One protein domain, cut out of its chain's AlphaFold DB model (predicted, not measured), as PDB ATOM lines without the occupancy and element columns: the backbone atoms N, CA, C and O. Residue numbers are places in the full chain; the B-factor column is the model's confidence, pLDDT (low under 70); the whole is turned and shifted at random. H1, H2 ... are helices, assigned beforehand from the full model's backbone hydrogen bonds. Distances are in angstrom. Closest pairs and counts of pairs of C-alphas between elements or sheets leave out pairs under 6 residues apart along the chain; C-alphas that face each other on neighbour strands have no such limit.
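This is residues 251 to 319 of the 319 residues of an uncharacterized protein of Sphingobacteriales bacterium 39-19 (UniProt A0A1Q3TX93). Three helices, H2, H3 and H4, fold back and forth into a small bundle, their centres making a triangle, with the longest, H3, touching the other two. Short H1 sits just before H2 and packs on the last turn of H3, and residues 251 to 264, with no named element, lie at the rim of the body. The printed part has 69 residues with four named helices, H1, H2, H3 and H4 in chain order, and no named strand; the class is all helix. The whole is compact, with a radius of gyration of the C-alphas of 11.9 A and spans of 35 by 23 by 15 A.

Begin with H3, residues 287 to 302, the hub, touching three helices. H2, residues 271 to 281, forms a hairpin with it: they touch, the closest C-alphas being Tyr 279 and Lys 289 at 5.6 A, at a shallow tilt of 29 degrees, opposite ways. H4, residues 306 to 315, forms the next hairpin, touching residues 296 to 300 of H3 alone; the closest C-alphas, of Ala 300 and Glu 306, are 4.8 A apart, and the tilt of 35.3 degrees, opposite ways, is only just steep. H2 and H4 are close but not clearly touching, with the C-alphas of Ile 276 and Leu 313 closest at 7.6 A. H1, residues 265 to 269, touches residues 299 to 302 of H3 alone, and is apart from H4. In H1, H2, H3 and H4 every O i to N i+4 pair is within hydrogen-bond range.

Find C-alpha 287 at (72.738, 142.606, 131.557); from there H3 runs 23.0 A to C-alpha 302. H2 is 15.6 A long, H4 14.4 A and H1 6.3 A. H1 begins at C-alpha 265, (91.383, 125.905, 122.052), and H4 ends at C-alpha 315, (77.170, 143.641, 111.126).

Look to Gly 263 and Lys 284 for the C-alphas farthest apart, 36.0 A. The printed part has no cut, and the links H1 to H2, H2 to H3 and H3 to H4 are tight. The mean pLDDT of the printed part is 89.6, and no printed residue is under 70.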
ATOM      1  N   PHE A 251      79.710 128.441 133.507       87.00
ATOM      2  CA  PHE A 251      80.709 129.382 132.988       87.00
ATOM      3  C   PHE A 251      81.858 129.590 133.975       87.00
ATOM      4  O   PHE A 251      82.566 130.601 133.904       87.00
ATOM      5  N   SER A 252      82.016 128.683 134.939       86.06
ATOM      6  CA  SER A 252      82.992 128.828 136.015       86.06
ATOM      7  C   SER A 252      84.413 128.939 135.476       86.06
ATOM      8  O   SER A 252      85.154 129.808 135.933       86.06
ATOM      9  N   PHE A 253      84.764 128.168 134.447       80.38
ATOM     10  CA  PHE A 253      86.114 128.182 133.889       80.38
ATOM     11  C   PHE A 253      86.296 129.215 132.779       80.38
ATOM     12  O   PHE A 253      87.307 129.918 132.769       80.38
ATOM     13  N   ILE A 254      85.284 129.427 131.927       76.62
ATOM     14  CA  ILE A 254      85.294 130.525 130.936       76.62
ATOM     15  C   ILE A 254      85.454 131.903 131.626       76.62
ATOM     16  O   ILE A 254      85.902 132.874 131.021       76.62
ATOM     17  N   SER A 255      85.108 132.028 132.910       74.69
ATOM     18  CA  SER A 255      85.218 133.289 133.660       74.69
ATOM     19  C   SER A 255      86.588 133.566 134.286       74.69
ATOM     20  O   SER A 255      86.850 134.714 134.632       74.69
ATOM     21  N   GLN A 256      87.455 132.565 134.453       80.44
ATOM     22  CA  GLN A 256      88.636 132.671 135.326       80.44
ATOM     23  C   GLN A 256      89.871 133.333 134.685       80.44
ATOM     24  O   GLN A 256      90.941 133.318 135.280       80.44
ATOM     25  N   GLN A 257      89.750 133.922 133.487       70.38
ATOM     26  CA  GLN A 257      90.854 134.580 132.761       70.38
ATOM     27  C   GLN A 257      92.125 133.722 132.600       70.38
ATOM     28  O   GLN A 257      93.220 134.246 132.404       70.38
ATOM     29  N   ARG A 258      92.000 132.394 132.653       80.88
ATOM     30  CA  ARG A 258      93.134 131.491 132.456       80.88
ATOM     31  C   ARG A 258      93.432 131.346 130.963       80.88
ATOM     32  O   ARG A 258      92.518 131.397 130.143       80.88
ATOM     33  N   THR A 259      94.700 131.161 130.610       85.94
ATOM     34  CA  THR A 259      95.087 130.792 129.243       85.94
ATOM     35  C   THR A 259      94.668 129.353 128.963       85.94
ATOM     36  O   THR A 259      94.977 128.465 129.762       85.94
ATOM     37  N   LEU A 260      93.978 129.124 127.843       87.12
ATOM     38  CA  LEU A 260      93.603 127.778 127.404       87.12
ATOM     39  C   LEU A 260      94.837 126.966 127.000       87.12
ATOM     40  O   LEU A 260      95.763 127.485 126.370       87.12
ATOM     41  N   MET A 261      94.833 125.674 127.318       88.75
ATOM     42  CA  MET A 261      95.845 124.759 126.794       88.75
ATOM     43  C   MET A 261      95.623 124.521 125.290       88.75
ATOM     44  O   MET A 261      94.483 124.592 124.823       88.75
ATOM     45  N   PRO A 262      96.664 124.167 124.509       87.56
ATOM     46  CA  PRO A 262      96.530 123.954 123.065       87.56
ATOM     47  C   PRO A 262      95.409 122.983 122.658       87.56
ATOM     48  O   PRO A 262      94.721 123.231 121.673       87.56
ATOM     49  N   GLY A 263      95.179 121.918 123.435       85.12
ATOM     50  CA  GLY A 263      94.096 120.958 123.186       85.12
ATOM     51  C   GLY A 263      92.688 121.469 123.523       85.12
ATOM     52  O   GLY A 263      91.708 120.906 123.052       85.12
ATOM     53  N   GLU A 264      92.566 122.544 124.304       88.69
ATOM     54  CA  GLU A 264      91.281 123.119 124.730       88.69
ATOM     55  C   GLU A 264      90.773 124.177 123.741       88.69
ATOM     56  O   GLU A 264      89.566 124.366 123.587       88.69
ATOM     57  N   ILE A 265      91.688 124.843 123.026       90.12
ATOM     58  CA  ILE A 265      91.383 125.905 122.052       90.12
ATOM     59  C   ILE A 265      90.331 125.469 121.011       90.12
ATOM     60  O   ILE A 265      89.362 126.212 120.816       90.12
ATOM     61  N   PRO A 266      90.445 124.294 120.351       88.75
ATOM     62  CA  PRO A 266      89.458 123.871 119.357       88.75
ATOM     63  C   PRO A 266      88.058 123.668 119.945       88.75
ATOM     64  O   PRO A 266      87.074 124.010 119.297       88.75
ATOM     65  N   LEU A 267      87.961 123.171 121.180       87.38
ATOM     66  CA  LEU A 267      86.681 122.936 121.850       87.38
ATOM     67  C   LEU A 267      86.030 124.253 122.260       87.38
ATOM     68  O   LEU A 267      84.844 124.469 122.025       87.38
ATOM     69  N   TYR A 268      86.812 125.189 122.796       89.00
ATOM     70  CA  TYR A 268      86.276 126.482 123.215       89.00
ATOM     71  C   TYR A 268      85.777 127.315 122.035       89.00
ATOM     72  O   TYR A 268      84.791 128.043 122.157       89.00
ATOM     73  N   LYS A 269      86.385 127.150 120.858       92.38
ATOM     74  CA  LYS A 269      85.885 127.740 119.614       92.38
ATOM     75  C   LYS A 269      84.441 127.319 119.301       92.38
ATOM     76  O   LYS A 269      83.707 128.119 118.720       92.38
ATOM     77  N   ASN A 270      84.009 126.129 119.723       92.50
ATOM     78  CA  ASN A 270      82.653 125.625 119.481       92.50
ATOM     79  C   ASN A 270      81.568 126.374 120.273       92.50
ATOM     80  O   ASN A 270      80.407 126.329 119.878       92.50
ATOM     81  N   TYR A 271      81.917 127.126 121.324       93.06
ATOM     82  CA  TYR A 271      80.959 128.018 121.993       93.06
ATOM     83  C   TYR A 271      80.586 129.235 121.142       93.06
ATOM     84  O   TYR A 271      79.488 129.773 121.296       93.06
ATOM     85  N   LEU A 272      81.487 129.709 120.271       94.44
ATOM     86  CA  LEU A 272      81.304 130.987 119.578       94.44
ATOM     87  C   LEU A 272      80.019 131.039 118.738       94.44
ATOM     88  O   LEU A 272      79.301 132.026 118.881       94.44
ATOM     89  N   PRO A 273      79.671 130.034 117.904       92.62
ATOM     90  CA  PRO A 273      78.428 130.073 117.136       92.62
ATOM     91  C   PRO A 273      77.183 130.239 118.018       92.62
ATOM     92  O   PRO A 273      76.387 131.144 117.778       92.62
ATOM     93  N   ALA A 274      77.060 129.430 119.073       91.31
ATOM     94  CA  ALA A 274      75.911 129.440 119.974       91.31
ATOM     95  C   ALA A 274      75.793 130.754 120.755       91.31
ATOM     96  O   ALA A 274      74.731 131.374 120.783       91.31
ATOM     97  N   LEU A 275      76.905 131.234 121.324       93.38
ATOM     98  CA  LEU A 275      76.919 132.495 122.063       93.38
ATOM     99  C   LEU A 275      76.640 133.693 121.150       93.38
ATOM    100  O   LEU A 275      75.924 134.604 121.553       93.38
ATOM    101  N   ILE A 276      77.159 133.700 119.917       94.31
ATOM    102  CA  ILE A 276      76.876 134.760 118.941       94.31
ATOM    103  C   ILE A 276      75.389 134.773 118.573       94.31
ATOM    104  O   ILE A 276      74.801 135.851 118.523       94.31
ATOM    105  N   LEU A 277      74.775 133.613 118.324       91.06
ATOM    106  CA  LEU A 277      73.335 133.524 118.049       91.06
ATOM    107  C   LEU A 277      72.514 134.057 119.226       91.06
ATOM    108  O   LEU A 277      71.637 134.895 119.030       91.06
ATOM    109  N   LEU A 278      72.867 133.661 120.447       90.44
ATOM    110  CA  LEU A 278      72.214 134.150 121.656       90.44
ATOM    111  C   LEU A 278      72.405 135.666 121.854       90.44
ATOM    112  O   LEU A 278      71.467 136.388 122.179       90.44
ATOM    113  N   TYR A 279      73.606 136.194 121.617       93.06
ATOM    114  CA  TYR A 279      73.856 137.635 121.680       93.06
ATOM    115  C   TYR A 279      72.961 138.418 120.709       93.06
ATOM    116  O   TYR A 279      72.501 139.515 121.040       93.06
ATOM    117  N   LYS A 280      72.725 137.862 119.514       91.06
ATOM    118  CA  LYS A 280      71.862 138.465 118.491       91.06
ATOM    119  C   LYS A 280      70.377 138.379 118.839       91.06
ATOM    120  O   LYS A 280      69.647 139.296 118.473       91.06
ATOM    121  N   SER A 281      69.942 137.330 119.541       90.31
ATOM    122  CA  SER A 281      68.542 137.189 119.963       90.31
ATOM    123  C   SER A 281      68.170 138.172 121.077       90.31
ATOM    124  O   SER A 281      67.028 138.628 121.157       90.31
ATOM    125  N   TYR A 282      69.131 138.599 121.905       88.56
ATOM    126  CA  TYR A 282      68.917 139.737 122.792       88.56
ATOM    127  C   TYR A 282      68.844 141.029 121.969       88.56
ATOM    128  O   TYR A 282      69.862 141.525 121.497       88.56
ATOM    129  N   GLY A 283      67.652 141.609 121.816       86.44
ATOM    130  CA  GLY A 283      67.461 142.882 121.110       86.44
ATOM    131  C   GLY A 283      68.213 144.060 121.756       86.44
ATOM    132  O   GLY A 283      69.368 144.353 121.428       86.44
ATOM    133  N   LYS A 284      67.554 144.780 122.673       87.75
ATOM    134  CA  LYS A 284      68.153 145.929 123.384       87.75
ATOM    135  C   LYS A 284      69.263 145.482 124.350       87.75
ATOM    136  O   LYS A 284      69.384 144.305 124.674       87.75
ATOM    137  N   ALA A 285      70.082 146.432 124.805       87.94
ATOM    138  CA  ALA A 285      71.116 146.170 125.803       87.94
ATOM    139  C   ALA A 285      70.483 145.672 127.115       87.94
ATOM    140  O   ALA A 285      69.761 146.409 127.782       87.94
ATOM    141  N   THR A 286      70.755 144.416 127.465       92.56
ATOM    142  CA  THR A 286      70.384 143.795 128.742       92.56
ATOM    143  C   THR A 286      71.653 143.353 129.479       92.56
ATOM    144  O   THR A 286      72.684 143.134 128.832       92.56
ATOM    145  N   PRO A 287      71.610 143.170 130.814       92.69
ATOM    146  CA  PRO A 287      72.738 142.606 131.557       92.69
ATOM    147  C   PRO A 287      73.207 141.260 130.991       92.69
ATOM    148  O   PRO A 287      74.408 141.017 130.897       92.69
ATOM    149  N   MET A 288      72.267 140.421 130.538       89.62
ATOM    150  CA  MET A 288      72.579 139.126 129.935       89.62
ATOM    151  C   MET A 288      73.273 139.269 128.575       89.62
ATOM    152  O   MET A 288      74.269 138.596 128.320       89.62
ATOM    153  N   LYS A 289      72.827 140.201 127.724       92.19
ATOM    154  CA  LYS A 289      73.495 140.488 126.446       92.19
ATOM    155  C   LYS A 289      74.951 140.898 126.653       92.19
ATOM    156  O   LYS A 289      75.835 140.411 125.951       92.19
ATOM    157  N   GLU A 290      75.203 141.765 127.631       94.00
ATOM    158  CA  GLU A 290      76.556 142.215 127.969       94.00
ATOM    159  C   GLU A 290      77.400 141.089 128.586       94.00
ATOM    160  O   GLU A 290      78.581 140.949 128.269       94.00
ATOM    161  N   PHE A 291      76.796 140.238 129.420       92.62
ATOM    162  CA  PHE A 291      77.448 139.036 129.933       92.62
ATOM    163  C   PHE A 291      77.899 138.113 128.792       92.62
ATOM    164  O   PHE A 291      79.083 137.778 128.713       92.62
ATOM    165  N   VAL A 292      76.990 137.760 127.878       92.31
ATOM    166  CA  VAL A 292      77.287 136.897 126.725       92.31
ATOM    167  C   VAL A 292      78.354 137.526 125.833       92.31
ATOM    168  O   VAL A 292      79.299 136.842 125.442       92.31
ATOM    169  N   LYS A 293      78.276 138.837 125.579       94.69
ATOM    170  CA  LYS A 293      79.295 139.573 124.819       94.69
ATOM    171  C   LYS A 293      80.690 139.422 125.424       94.69
ATOM    172  O   LYS A 293      81.618 139.048 124.713       94.69
ATOM    173  N   LYS A 294      80.831 139.611 126.739       94.00
ATOM    174  CA  LYS A 294      82.115 139.425 127.438       94.00
ATOM    175  C   LYS A 294      82.647 137.996 127.305       94.00
ATOM    176  O   LYS A 294      83.858 137.805 127.200       94.00
ATOM    177  N   LYS A 295      81.767 136.984 127.295       93.38
ATOM    178  CA  LYS A 295      82.167 135.584 127.057       93.38
ATOM    179  C   LYS A 295      82.656 135.364 125.632       93.38
ATOM    180  O   LYS A 295      83.703 134.747 125.450       93.38
ATOM    181  N   ILE A 296      81.945 135.911 124.649       94.88
ATOM    182  CA  ILE A 296      82.341 135.874 123.238       94.88
ATOM    183  C   ILE A 296      83.722 136.510 123.052       94.88
ATOM    184  O   ILE A 296      84.595 135.883 122.460       94.88
ATOM    185  N   GLU A 297      83.937 137.716 123.579       94.44
ATOM    186  CA  GLU A 297      85.206 138.447 123.460       94.44
ATOM    187  C   GLU A 297      86.365 137.685 124.110       94.44
ATOM    188  O   GLU A 297      87.422 137.522 123.498       94.44
ATOM    189  N   TYR A 298      86.155 137.155 125.319       93.19
ATOM    190  CA  TYR A 298      87.162 136.341 125.997       93.19
ATOM    191  C   TYR A 298      87.544 135.108 125.169       93.19
ATOM    192  O   TYR A 298      88.728 134.897 124.905       93.19
ATOM    193  N   ILE A 299      86.562 134.323 124.717       93.31
ATOM    194  CA  ILE A 299      86.821 133.116 123.919       93.31
ATOM    195  C   ILE A 299      87.505 133.496 122.606       93.31
ATOM    196  O   ILE A 299      88.512 132.886 122.255       93.31
ATOM    197  N   ALA A 300      87.018 134.529 121.911       95.75
ATOM    198  CA  ALA A 300      87.586 135.004 120.653       95.75
ATOM    199  C   ALA A 300      89.068 135.372 120.795       95.75
ATOM    200  O   ALA A 300      89.856 135.029 119.916       95.75
ATOM    201  N   LYS A 301      89.456 135.996 121.911       94.75
ATOM    202  CA  LYS A 301      90.860 136.263 122.238       94.75
ATOM    203  C   LYS A 301      91.664 134.984 122.433       94.75
ATOM    204  O   LYS A 301      92.724 134.842 121.836       94.75
ATOM    205  N   GLN A 302      91.154 134.033 123.215       92.19
ATOM    206  CA  GLN A 302      91.857 132.767 123.463       92.19
ATOM    207  C   GLN A 302      92.061 131.935 122.188       92.19
ATOM    208  O   GLN A 302      93.053 131.219 122.074       92.19
ATOM    209  N   VAL A 303      91.142 132.033 121.221       93.62
ATOM    210  CA  VAL A 303      91.193 131.256 119.970       93.62
ATOM    211  C   VAL A 303      91.693 132.059 118.760       93.62
ATOM    212  O   VAL A 303      91.574 131.588 117.630       93.62
ATOM    213  N   ASN A 304      92.256 133.258 118.972       95.25
ATOM    214  CA  ASN A 304      92.772 134.153 117.925       95.25
ATOM    215  C   ASN A 304      91.737 134.500 116.828       95.25
ATOM    216  O   ASN A 304      92.036 134.498 115.634       95.25
ATOM    217  N   MET A 305      90.494 134.786 117.225       96.75
ATOM    218  CA  MET A 305      89.373 135.133 116.336       96.75
ATOM    219  C   MET A 305      88.756 136.516 116.615       96.75
ATOM    220  O   MET A 305      87.688 136.815 116.082       96.75
ATOM    221  N   GLU A 306      89.406 137.373 117.409       97.38
ATOM    222  CA  GLU A 306      88.877 138.686 117.837       97.38
ATOM    223  C   GLU A 306      88.387 139.547 116.667       97.38
ATOM    224  O   GLU A 306      87.247 140.007 116.677       97.38
ATOM    225  N   ALA A 307      89.212 139.726 115.630       96.94
ATOM    226  CA  ALA A 307      88.870 140.565 114.480       96.94
ATOM    227  C   ALA A 307      87.587 140.089 113.777       96.94
ATOM    228  O   ALA A 307      86.659 140.871 113.572       96.94
ATOM    229  N   ARG A 308      87.507 138.784 113.489       96.06
ATOM    230  CA  ARG A 308      86.355 138.162 112.824       96.06
ATOM    231  C   ARG A 308      85.095 138.236 113.683       96.06
ATOM    232  O   ARG A 308      84.013 138.506 113.175       96.06
ATOM    233  N   VAL A 309      85.217 137.973 114.980       96.38
ATOM    234  CA  VAL A 309      84.079 138.028 115.903       96.38
ATOM    235  C   VAL A 309      83.557 139.458 116.028       96.38
ATOM    236  O   VAL A 309      82.354 139.671 115.914       96.38
ATOM    237  N   ASN A 310      84.440 140.449 116.151       95.62
ATOM    238  CA  ASN A 310      84.053 141.860 116.209       95.62
ATOM    239  C   ASN A 310      83.327 142.323 114.938       95.62
ATOM    240  O   ASN A 310      82.368 143.087 115.025       95.62
ATOM    241  N   GLU A 311      83.749 141.855 113.764       95.44
ATOM    242  CA  GLU A 311      83.052 142.116 112.502       95.44
ATOM    243  C   GLU A 311      81.634 141.519 112.496       95.44
ATOM    244  O   GLU A 311      80.667 142.214 112.172       95.44
ATOM    245  N   ILE A 312      81.486 140.264 112.936       94.31
ATOM    246  CA  ILE A 312      80.181 139.590 113.038       94.31
ATOM    247  C   ILE A 312      79.257 140.321 114.020       94.31
ATOM    248  O   ILE A 312      78.071 140.477 113.737       94.31
ATOM    249  N   LEU A 313      79.774 140.781 115.162       93.50
ATOM    250  CA  LEU A 313      78.977 141.492 116.168       93.50
ATOM    251  C   LEU A 313      78.549 142.897 115.709       93.50
ATOM    252  O   LEU A 313      77.500 143.367 116.143       93.50
ATOM    253  N   LYS A 314      79.325 143.558 114.836       92.44
ATOM    254  CA  LYS A 314      78.994 144.881 114.266       92.44
ATOM    255  C   LYS A 314      77.945 144.816 113.161       92.44
ATOM    256  O   LYS A 314      77.132 145.723 113.038       92.44
ATOM    257  N   THR A 315      78.006 143.778 112.333       88.69
ATOM    258  CA  THR A 315      77.170 143.641 111.126       88.69
ATOM    259  C   THR A 315      75.839 142.943 111.388       88.69
ATOM    260  O   THR A 315      74.962 142.933 110.529       88.69
ATOM    261  N   ALA A 316      75.669 142.345 112.564       74.50
ATOM    262  CA  ALA A 316      74.483 141.578 112.881       74.50
ATOM    263  C   ALA A 316      73.266 142.466 113.165       74.50
ATOM    264  O   ALA A 316      73.186 143.104 114.215       74.50
ATOM    265  N   ALA A 317      72.283 142.426 112.265       76.62
ATOM    266  CA  ALA A 317      70.917 142.790 112.613       76.62
ATOM    267  C   ALA A 317      70.381 141.835 113.707       76.62
ATOM    268  O   ALA A 317      70.831 140.682 113.772       76.62
ATOM    269  N   PRO A 318      69.455 142.294 114.570       77.12
ATOM    270  CA  PRO A 318      68.694 141.405 115.446       77.12
ATOM    271  C   PRO A 318      68.048 140.276 114.631       77.12
ATOM    272  O   PRO A 318      67.601 140.529 113.510       77.12
ATOM    273  N   LEU A 319      68.065 139.057 115.182       73.00
ATOM    274  CA  LEU A 319      67.357 137.900 114.618       73.00
ATOM    275  C   LEU A 319      65.842 138.066 114.761       73.00
ATOM    276  O   LEU A 319      65.415 138.677 115.769       73.00
TER     277      LEU A 319